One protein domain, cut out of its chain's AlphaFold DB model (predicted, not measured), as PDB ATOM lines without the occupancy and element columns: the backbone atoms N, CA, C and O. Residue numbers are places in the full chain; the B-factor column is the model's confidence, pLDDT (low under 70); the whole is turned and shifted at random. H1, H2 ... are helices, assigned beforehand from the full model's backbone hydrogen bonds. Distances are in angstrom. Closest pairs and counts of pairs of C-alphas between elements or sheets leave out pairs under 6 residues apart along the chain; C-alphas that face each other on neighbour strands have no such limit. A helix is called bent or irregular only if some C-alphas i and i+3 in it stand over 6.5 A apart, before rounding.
ATOM      1  N   THR A   3     -26.157  45.346 130.645       57.50
ATOM      2  CA  THR A   3     -25.285  46.382 130.042       57.50
ATOM      3  C   THR A   3     -25.564  47.809 130.538       57.50
ATOM      4  O   THR A   3     -24.643  48.607 130.697       57.50
ATOM      5  N   ARG A   4     -26.824  48.129 130.875       54.53
ATOM      6  CA  ARG A   4     -27.218  49.473 131.347       54.53
ATOM      7  C   ARG A   4     -26.603  49.846 132.702       54.53
ATOM      8  O   ARG A   4     -26.435  51.027 132.988       54.53
ATOM      9  N   ARG A   5     -26.279  48.861 133.550       55.06
ATOM     10  CA  ARG A   5     -25.672  49.104 134.873       55.06
ATOM     11  C   ARG A   5     -24.166  49.364 134.778       55.06
ATOM     12  O   ARG A   5     -23.649  50.149 135.565       55.06
ATOM     13  N   LEU A   6     -23.495  48.766 133.790       57.88
ATOM     14  CA  LEU A   6     -22.075  48.993 133.508       57.88
ATOM     15  C   LEU A   6     -21.835  50.352 132.835       57.88
ATOM     16  O   LEU A   6     -20.881  51.028 133.201       57.88
ATOM     17  N   GLN A   7     -22.741  50.832 131.969       54.41
ATOM     18  CA  GLN A   7     -22.630  52.163 131.335       54.41
ATOM     19  C   GLN A   7     -22.423  53.313 132.331       54.41
ATOM     20  O   GLN A   7     -21.639  54.217 132.061       54.41
ATOM     21  N   LYS A   8     -23.078  53.267 133.500       57.34
ATOM     22  CA  LYS A   8     -22.933  54.308 134.533       57.34
ATOM     23  C   LYS A   8     -21.543  54.346 135.178       57.34
ATOM     24  O   LYS A   8     -21.195  55.365 135.757       57.34
ATOM     25  N   LYS A   9     -20.774  53.252 135.108       61.56
ATOM     26  CA  LYS A   9     -19.436  53.130 135.714       61.56
ATOM     27  C   LYS A   9     -18.295  53.067 134.693       61.56
ATOM     28  O   LYS A   9     -17.178  53.418 135.035       61.56
ATOM     29  N   VAL A  10     -18.565  52.622 133.465       60.31
ATOM     30  CA  VAL A  10     -17.553  52.356 132.421       60.31
ATOM     31  C   VAL A  10     -17.513  53.470 131.355       60.31
ATOM     32  O   VAL A  10     -16.666  53.460 130.466       60.31
ATOM     33  N   GLY A  11     -18.382  54.486 131.455       59.78
ATOM     34  CA  GLY A  11     -18.385  55.630 130.539       59.78
ATOM     35  C   GLY A  11     -18.631  55.221 129.079       59.78
ATOM     36  O   GLY A  11     -19.163  54.143 128.800       59.78
ATOM     37  N   ALA A  12     -18.241  56.083 128.133       57.97
ATOM     38  CA  ALA A  12     -18.473  55.920 126.690       57.97
ATOM     39  C   ALA A  12     -18.019  54.558 126.106       57.97
ATOM     40  O   ALA A  12     -18.529  54.140 125.068       57.97
ATOM     41  N   GLY A  13     -17.142  53.817 126.797       54.59
ATOM     42  CA  GLY A  13     -16.695  52.475 126.409       54.59
ATOM     43  C   GLY A  13     -17.785  51.392 126.408       54.59
ATOM     44  O   GLY A  13     -17.644  50.407 125.695       54.59
ATOM     45  N   CYS A  14     -18.899  51.568 127.132       54.97
ATOM     46  CA  CYS A  14     -20.071  50.687 126.986       54.97
ATOM     47  C   CYS A  14     -21.055  51.147 125.896       54.97
ATOM     48  O   CYS A  14     -21.972  50.397 125.565       54.97
ATOM     49  N   LEU A  15     -20.928  52.379 125.388       57.94
ATOM     50  CA  LEU A  15     -21.756  52.888 124.288       57.94
ATOM     51  C   LEU A  15     -21.274  52.318 122.949       57.94
ATOM     52  O   LEU A  15     -22.087  51.995 122.086       57.94
ATOM     53  N   VAL A  16     -19.957  52.174 122.798       60.06
ATOM     54  CA  VAL A  16     -19.334  51.609 121.602       60.06
ATOM     55  C   VAL A  16     -19.281  50.082 121.753       60.06
ATOM     56  O   VAL A  16     -18.644  49.590 122.682       60.06
ATOM     57  N   PRO A  17     -19.942  49.295 120.885       68.81
ATOM     58  CA  PRO A  17     -19.984  47.836 120.989       68.81
ATOM     59  C   PRO A  17     -18.677  47.195 120.484       68.81
ATOM     60  O   PRO A  17     -18.647  46.502 119.468       68.81
ATOM     61  N   ILE A  18     -17.578  47.409 121.212       75.44
ATOM     62  CA  ILE A  18     -16.227  46.933 120.854       75.44
ATOM     63  C   ILE A  18     -16.155  45.395 120.826       75.44
ATOM     64  O   ILE A  18     -15.421  44.808 120.037       75.44
ATOM     65  N   THR A  19     -16.967  44.732 121.653       80.88
ATOM     66  CA  THR A  19     -17.069  43.265 121.708       80.88
ATOM     67  C   THR A  19     -17.712  42.676 120.453       80.88
ATOM     68  O   THR A  19     -17.261  41.651 119.952       80.88
ATOM     69  N   GLY A  20     -18.736  43.338 119.907       78.69
ATOM     70  CA  GLY A  20     -19.370  42.931 118.651       78.69
ATOM     71  C   GLY A  20     -18.431  43.101 117.460       78.69
ATOM     72  O   GLY A  20     -18.350  42.222 116.607       78.69
ATOM     73  N   PHE A  21     -17.658  44.191 117.454       83.50
ATOM     74  CA  PHE A  21     -16.616  44.422 116.455       83.50
ATOM     75  C   PHE A  21     -15.518  43.348 116.513       83.50
ATOM     76  O   PHE A  21     -15.162  42.782 115.483       83.50
ATOM     77  N   ALA A  22     -15.043  42.992 117.712       83.25
ATOM     78  CA  ALA A  22     -14.061  41.922 117.888       83.25
ATOM     79  C   ALA A  22     -14.569  40.567 117.361       83.25
ATOM     80  O   ALA A  22     -13.850  39.896 116.623       83.25
ATOM     81  N   ASN A  23     -15.818  40.189 117.656       85.62
ATOM     82  CA  ASN A  23     -16.406  38.951 117.131       85.62
ATOM     83  C   ASN A  23     -16.539  38.975 115.600       85.62
ATOM     84  O   ASN A  23     -16.237  37.982 114.939       85.62
ATOM     85  N   GLY A  24     -16.929  40.123 115.036       83.06
ATOM     86  CA  GLY A  24     -17.005  40.323 113.589       83.06
ATOM     87  C   GLY A  24     -15.649  40.224 112.886       83.06
ATOM     88  O   GLY A  24     -15.595  39.769 111.753       83.06
ATOM     89  N   VAL A  25     -14.553  40.590 113.559       84.38
ATOM     90  CA  VAL A  25     -13.179  40.459 113.042       84.38
ATOM     91  C   VAL A  25     -12.629  39.037 113.210       84.38
ATOM     92  O   VAL A  25     -11.920  38.541 112.337       84.38
ATOM     93  N   VAL A  26     -12.960  38.352 114.307       81.81
ATOM     94  CA  VAL A  26     -12.447  37.005 114.609       81.81
ATOM     95  C   VAL A  26     -13.103  35.917 113.753       81.81
ATOM     96  O   VAL A  26     -12.413  34.985 113.348       81.81
ATOM     97  N   SER A  27     -14.393  36.036 113.422       84.31
ATOM     98  CA  SER A  27     -15.081  35.062 112.555       84.31
ATOM     99  C   SER A  27     -14.382  34.870 111.194       84.31
ATOM    100  O   SER A  27     -13.976  33.744 110.901       84.31
ATOM    101  N   PRO A  28     -14.113  35.928 110.395       76.19
ATOM    102  CA  PRO A  28     -13.374  35.777 109.144       76.19
ATOM    103  C   PRO A  28     -11.910  35.373 109.368       76.19
ATOM    104  O   PRO A  28     -11.315  34.744 108.497       76.19
ATOM    105  N   ALA A  29     -11.316  35.678 110.527       78.62
ATOM    106  CA  ALA A  29      -9.947  35.265 110.835       78.62
ATOM    107  C   ALA A  29      -9.798  33.746 111.030       78.62
ATOM    108  O   ALA A  29      -8.751  33.181 110.710       78.62
ATOM    109  N   ILE A  30     -10.828  33.090 111.568       79.62
ATOM    110  CA  ILE A  30     -10.862  31.637 111.767       79.62
ATOM    111  C   ILE A  30     -11.239  30.932 110.460       79.62
ATOM    112  O   ILE A  30     -10.628  29.926 110.107       79.62
ATOM    113  N   GLU A  31     -12.207  31.483 109.732       76.75
ATOM    114  CA  GLU A  31     -12.806  30.857 108.553       76.75
ATOM    115  C   GLU A  31     -11.901  30.945 107.314       76.75
ATOM    116  O   GLU A  31     -11.672  29.948 106.635       76.75
ATOM    117  N   PHE A  32     -11.259  32.094 107.089       73.00
ATOM    118  CA  PHE A  32     -10.327  32.295 105.974       73.00
ATOM    119  C   PHE A  32      -8.870  31.973 106.340       73.00
ATOM    120  O   PHE A  32      -7.939  32.337 105.620       73.00
ATOM    121  N   LYS A  33      -8.640  31.250 107.449       64.38
ATOM    122  CA  LYS A  33      -7.290  30.860 107.887       64.38
ATOM    123  C   LYS A  33      -6.573  29.961 106.871       64.38
ATOM    124  O   LYS A  33      -5.346  29.998 106.781       64.38
ATOM    125  N   ALA A  34      -7.340  29.199 106.088       63.78
ATOM    126  CA  ALA A  34      -6.845  28.317 105.031       63.78
ATOM    127  C   ALA A  34      -6.353  29.066 103.773       63.78
ATOM    128  O   ALA A  34      -5.523  28.535 103.045       63.78
ATOM    129  N   GLU A  35      -6.800  30.306 103.540       64.81
ATOM    130  CA  GLU A  35      -6.462  31.111 102.350       64.81
ATOM    131  C   GLU A  35      -5.166  31.936 102.513       64.81
ATOM    132  O   GLU A  35      -4.777  32.713 101.639       64.81
ATOM    133  N   GLY A  36      -4.463  31.764 103.638       67.31
ATOM    134  CA  GLY A  36      -3.204  32.446 103.930       67.31
ATOM    135  C   GLY A  36      -3.379  33.798 104.631       67.31
ATOM    136  O   GLY A  36      -4.434  34.432 104.612       67.31
ATOM    137  N   HIS A  37      -2.315  34.250 105.302       67.69
ATOM    138  CA  HIS A  37      -2.389  35.377 106.242       67.69
ATOM    139  C   HIS A  37      -2.607  36.742 105.571       67.69
ATOM    140  O   HIS A  37      -3.200  37.627 106.179       67.69
ATOM    141  N   ILE A  38      -2.150  36.916 104.328       67.94
ATOM    142  CA  ILE A  38      -2.135  38.220 103.648       67.94
ATOM    143  C   ILE A  38      -3.366  38.382 102.743       67.94
ATOM    144  O   ILE A  38      -4.105  39.354 102.886       67.94
ATOM    145  N   PHE A  39      -3.619  37.414 101.856       65.00
ATOM    146  CA  PHE A  39      -4.734  37.474 100.902       65.00
ATOM    147  C   PHE A  39      -6.075  37.002 101.485       65.00
ATOM    148  O   PHE A  39      -7.103  37.567 101.126       65.00
ATOM    149  N   GLY A  40      -6.073  36.030 102.404       72.56
ATOM    150  CA  GLY A  40      -7.288  35.526 103.052       72.56
ATOM    151  C   GLY A  40      -7.654  36.314 104.308       72.56
ATOM    152  O   GLY A  40      -8.567  37.139 104.318       72.56
ATOM    153  N   ILE A  41      -6.895  36.084 105.381       75.56
ATOM    154  CA  ILE A  41      -7.176  36.634 106.717       75.56
ATOM    155  C   ILE A  41      -7.067  38.167 106.723       75.56
ATOM    156  O   ILE A  41      -7.989  38.865 107.149       75.56
ATOM    157  N   GLY A  42      -5.939  38.698 106.240       74.94
ATOM    158  CA  GLY A  42      -5.626  40.125 106.289       74.94
ATOM    159  C   GLY A  42      -6.623  40.981 105.511       74.94
ATOM    160  O   GLY A  42      -7.160  41.944 106.059       74.94
ATOM    161  N   ALA A  43      -6.933  40.603 104.268       79.38
ATOM    162  CA  ALA A  43      -7.874  41.342 103.430       79.38
ATOM    163  C   ALA A  43      -9.285  41.400 104.045       79.38
ATOM    164  O   ALA A  43      -9.899  42.466 104.080       79.38
ATOM    165  N   LYS A  44      -9.796  40.287 104.588       79.94
ATOM    166  CA  LYS A  44     -11.145  40.238 105.176       79.94
ATOM    167  C   LYS A  44     -11.242  41.015 106.484       79.94
ATOM    168  O   LYS A  44     -12.172  41.801 106.651       79.94
ATOM    169  N   ILE A  45     -10.257  40.889 107.372       84.75
ATOM    170  CA  ILE A  45     -10.210  41.686 108.606       84.75
ATOM    171  C   ILE A  45     -10.128  43.184 108.282       84.75
ATOM    172  O   ILE A  45     -10.829  43.992 108.893       84.75
ATOM    173  N   PHE A  46      -9.320  43.562 107.288       84.12
ATOM    174  CA  PHE A  46      -9.154  44.959 106.899       84.12
ATOM    175  C   PHE A  46     -10.429  45.572 106.310       84.12
ATOM    176  O   PHE A  46     -10.679  46.751 106.521       84.12
ATOM    177  N   THR A  47     -11.292  44.799 105.644       82.88
ATOM    178  CA  THR A  47     -12.586  45.330 105.165       82.88
ATOM    179  C   THR A  47     -13.519  45.751 106.303       82.88
ATOM    180  O   THR A  47     -14.289  46.695 106.149       82.88
ATOM    181  N   ILE A  48     -13.416  45.099 107.463       84.62
ATOM    182  CA  ILE A  48     -14.215  45.410 108.654       84.62
ATOM    183  C   ILE A  48     -13.547  46.529 109.463       84.62
ATOM    184  O   ILE A  48     -14.216  47.451 109.929       84.62
ATOM    185  N   ALA A  49     -12.220  46.482 109.606       85.62
ATOM    186  CA  ALA A  49     -11.460  47.462 110.378       85.62
ATOM    187  C   ALA A  49     -11.189  48.783 109.641       85.62
ATOM    188  O   ALA A  49     -11.091  49.831 110.279       85.62
ATOM    189  N   GLY A  50     -11.106  48.760 108.313       88.19
ATOM    190  CA  GLY A  50     -10.792  49.909 107.464       88.19
ATOM    191  C   GLY A  50     -11.734  51.096 107.675       88.19
ATOM    192  O   GLY A  50     -11.247  52.192 107.958       88.19
ATOM    193  N   PRO A  51     -13.068  50.904 107.636       87.75
ATOM    194  CA  PRO A  51     -14.020  51.974 107.922       87.75
ATOM    195  C   PRO A  51     -13.832  52.582 109.318       87.75
ATOM    196  O   PRO A  51     -13.838  53.801 109.465       87.75
ATOM    197  N   VAL A  52     -13.612  51.754 110.345       87.56
ATOM    198  CA  VAL A  52     -13.460  52.222 111.734       87.56
ATOM    199  C   VAL A  52     -12.215  53.091 111.894       87.56
ATOM    200  O   VAL A  52     -12.279  54.150 112.518       87.56
ATOM    201  N   ILE A  53     -11.099  52.676 111.296       90.44
ATOM    202  CA  ILE A  53      -9.844  53.432 111.327       90.44
ATOM    203  C   ILE A  53      -9.999  54.751 110.560       90.44
ATOM    204  O   ILE A  53      -9.618  55.802 111.075       90.44
ATOM    205  N   LEU A  54     -10.605  54.721 109.368       91.62
ATOM    206  CA  LEU A  54     -10.801  55.913 108.542       91.62
ATOM    207  C   LEU A  54     -11.640  56.969 109.270       91.62
ATOM    208  O   LEU A  54     -11.189  58.099 109.440       91.62
ATOM    209  N   TYR A  55     -12.832  56.601 109.747       88.69
ATOM    210  CA  TYR A  55     -13.716  57.543 110.435       88.69
ATOM    211  C   TYR A  55     -13.157  57.979 111.796       88.69
ATOM    212  O   TYR A  55     -13.339  59.132 112.184       88.69
ATOM    213  N   GLY A  56     -12.430  57.105 112.500       89.38
ATOM    214  CA  GLY A  56     -11.795  57.434 113.778       89.38
ATOM    215  C   GLY A  56     -10.682  58.475 113.636       89.38
ATOM    216  O   GLY A  56     -10.671  59.475 114.358       89.38
ATOM    217  N   ILE A  57      -9.777  58.284 112.671       93.62
ATOM    218  CA  ILE A  57      -8.687  59.233 112.397       93.62
ATOM    219  C   ILE A  57      -9.257  60.534 111.830       93.62
ATOM    220  O   ILE A  57      -8.873  61.612 112.276       93.62
ATOM    221  N   PHE A  58     -10.214  60.447 110.905       94.94
ATOM    222  CA  PHE A  58     -10.838  61.623 110.304       94.94
ATOM    223  C   PHE A  58     -11.560  62.488 111.346       94.94
ATOM    224  O   PHE A  58     -11.347  63.698 111.403       94.94
ATOM    225  N   SER A  59     -12.342  61.871 112.239       90.00
ATOM    226  CA  SER A  59     -12.992  62.587 113.343       90.00
ATOM    227  C   SER A  59     -11.970  63.200 114.302       90.00
ATOM    228  O   SER A  59     -12.153  64.333 114.743       90.00
ATOM    229  N   SER A  60     -10.892  62.481 114.621       91.44
ATOM    230  CA  SER A  60      -9.827  62.985 115.501       91.44
ATOM    231  C   SER A  60      -9.110  64.189 114.894       91.44
ATOM    232  O   SER A  60      -8.811  65.149 115.599       91.44
ATOM    233  N   TRP A  61      -8.880  64.174 113.580       94.25
ATOM    234  CA  TRP A  61      -8.268  65.283 112.857       94.25
ATOM    235  C   TRP A  61      -9.154  66.532 112.863       94.25
ATOM    236  O   TRP A  61      -8.673  67.618 113.179       94.25
ATOM    237  N   ILE A  62     -10.461  66.378 112.618       93.31
ATOM    238  CA  ILE A  62     -11.429  67.485 112.685       93.31
ATOM    239  C   ILE A  62     -11.458  68.100 114.087       93.31
ATOM    240  O   ILE A  62     -11.340  69.316 114.235       93.31
ATOM    241  N   VAL A  63     -11.576  67.269 115.127       92.62
ATOM    242  CA  VAL A  63     -11.582  67.745 116.519       92.62
ATOM    243  C   VAL A  63     -10.249  68.411 116.880       92.62
ATOM    244  O   VAL A  63     -10.246  69.446 117.541       92.62
ATOM    245  N   GLY A  64      -9.123  67.875 116.399       91.00
ATOM    246  CA  GLY A  64      -7.797  68.464 116.582       91.00
ATOM    247  C   GLY A  64      -7.666  69.855 115.956       91.00
ATOM    248  O   GLY A  64      -7.134  70.762 116.592       91.00
ATOM    249  N   ILE A  65      -8.208  70.060 114.752       91.50
ATOM    250  CA  ILE A  65      -8.238  71.380 114.101       91.50
ATOM    251  C   ILE A  65      -9.095  72.362 114.898       91.50
ATOM    252  O   ILE A  65      -8.665  73.486 115.157       91.50
ATOM    253  N   ILE A  66     -10.286  71.938 115.323       90.06
ATOM    254  CA  ILE A  66     -11.181  72.775 116.130       90.06
ATOM    255  C   ILE A  66     -10.489  73.185 117.438       90.06
ATOM    256  O   ILE A  66     -10.528  74.354 117.813       90.06
ATOM    257  N   TYR A  67      -9.798  72.252 118.097       89.50
ATOM    258  CA  TYR A  67      -9.036  72.531 119.313       89.50
ATOM    259  C   TYR A  67      -7.912  73.552 119.080       89.50
ATOM    260  O   TYR A  67      -7.743  74.470 119.880       89.50
ATOM    261  N   LEU A  68      -7.173  73.444 117.971       87.06
ATOM    262  CA  LEU A  68      -6.116  74.402 117.626       87.06
ATOM    263  C   LEU A  68      -6.665  75.816 117.393       87.06
ATOM    264  O   LEU A  68      -6.062  76.785 117.852       87.06
ATOM    265  N   ILE A  69      -7.814  75.941 116.726       87.00
ATOM    266  CA  ILE A  69      -8.466  77.234 116.483       87.00
ATOM    267  C   ILE A  69      -8.975  77.840 117.798       87.00
ATOM    268  O   ILE A  69      -8.725  79.012 118.068       87.00
ATOM    269  N   LEU A  70      -9.633  77.047 118.651       86.44
ATOM    270  CA  LEU A  70     -10.130  77.503 119.956       86.44
ATOM    271  C   LEU A  70      -8.999  77.967 120.884       86.44
ATOM    272  O   LEU A  70      -9.144  78.986 121.559       86.44
ATOM    273  N   LYS A  71      -7.860  77.265 120.858       85.12
ATOM    274  CA  LYS A  71      -6.643  77.660 121.574       85.12
ATOM    275  C   LYS A  71      -6.048  78.960 121.023       85.12
ATOM    276  O   LYS A  71      -5.609  79.812 121.785       85.12
ATOM    277  N   GLY A  72      -6.066  79.148 119.702       82.06
ATOM    278  CA  GLY A  72      -5.608  80.386 119.058       82.06
ATOM    279  C   GLY A  72      -6.466  81.613 119.390       82.06
ATOM    280  O   GLY A  72      -5.950  82.726 119.425       82.06
ATOM    281  N   ILE A  73      -7.756  81.413 119.676       82.75
ATOM    282  CA  ILE A  73      -8.702  82.473 120.069       82.75
ATOM    283  C   ILE A  73      -8.692  82.700 121.602       82.75
ATOM    284  O   ILE A  73      -9.329  83.623 122.099       82.75
ATOM    285  N   GLY A  74      -7.931  81.903 122.367       77.12
ATOM    286  CA  GLY A  74      -7.760  82.067 123.819       77.12
ATOM    287  C   GLY A  74      -8.966  81.634 124.658       77.12
ATOM    288  O   GLY A  74      -9.086  82.027 125.815       77.12
TER     289      GLY A  74
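What this domain is: This is residues 3 to 74 of the 76 residues of the protein "Stage V sporulation protein AC" of human gut metagenome (UniProt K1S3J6). A long bent helix, H3, makes the longest axis, and H2 folds back along its first arm, H3a, as a helical hairpin, while the rest of H3 runs on with nothing beside it: residues 53 to 74, of which 53 to 72 belong to H3, stick out. At the other end of H2 from the hairpin turn, the short and loosely wound H1 makes a small head that touches no helix. The printed part has 72 residues with three named helices, in the order H1, H2, H3, and no named strand; the class is all helix. The whole is extended, with a radius of gyration of the C-alphas of 17.7 A, and flat, with spans of 57 by 34 by 11 A.

How they stand to each other: The longest helix is H3, residues 37 to 72. By its hydrogen bonds it was assigned as one helix, but it is bent, with C-alphas 48 and 51 standing 6.6 A apart, against about 5 A in a regular helix. Its arms are H3a, residues 37 to 48, and H3b, residues 51 to 72; residues 49 and 50 belong to neither. The lines of H3a and H3b stand at a steep tilt of 55 degrees. H2, residues 18 to 35, touches H3a, with 17 pairs of C-alphas within 8 A. Their closest C-alphas are those of Ala 29 and Ile 41, 5.1 A apart, and their centres are 9.5 A apart. The two run opposite ways at a shallow tilt of 27 degrees, and they form a helical hairpin. H2 is apart from H3b, which touches no helix. H1, residues 3 to 14, meets H2 only through their link and is apart from both H3a and H3b. In the backbone, every O i to N i+4 pair of H3b is within hydrogen-bond range. Such pairs are within range in 10 of 14 cases in H2, 4 of 8 in H3a and 3 of 8 in H1, where 3 of 9 O i to N i+3 pairs are within range.

Where its parts are: H3b, from Pro 51 to Gly 72, measures 31.7 A from first to last C-alpha and ends at C-alpha 72 at (-5.608, 80.386, 119.058). H3a, from His 37 to Ile 48, measures 15.7 A and begins at C-alpha 37 at (-2.389, 35.377, 106.242). H2, from Ile 18 to Glu 35, measures 26.2 A. It is irregular, with C-alphas 31 and 34 standing 7.4 A apart. H1, from Thr 3 to Cys 14, measures 7.4 A and begins at C-alpha 3 at (-25.285, 46.382, 130.042). It too is irregular, with C-alphas 9 and 12 standing 9.5 A apart.

The domain as a whole: The two C-alphas farthest apart in the domain are those of Ala 34 and Gly 74, 56.9 A. The C-alphas of Thr 3 and Gly 74, the first and last printed residues, are 40.2 A apart. Two stretches stand free: residues 8 to 13, which belong to H1, and residues 53 to 74, of which 53 to 72 belong to H3. Without them the body has 44 residues and spans 42 by 19 by 8 A, with a radius of gyration of 13.1 A. The link from H1 to H2, 3 residues, is tight, and so is the link from H2 to H3, 1 residue. The printed part has no cut. The mean pLDDT of the printed part is 77.3, and 22 residues are under 70: residues 3 to 17 and residues 33 to 39. By element, the mean pLDDT is 57 in H1, 78 in H2, 77 in H3a and 90 in H3b.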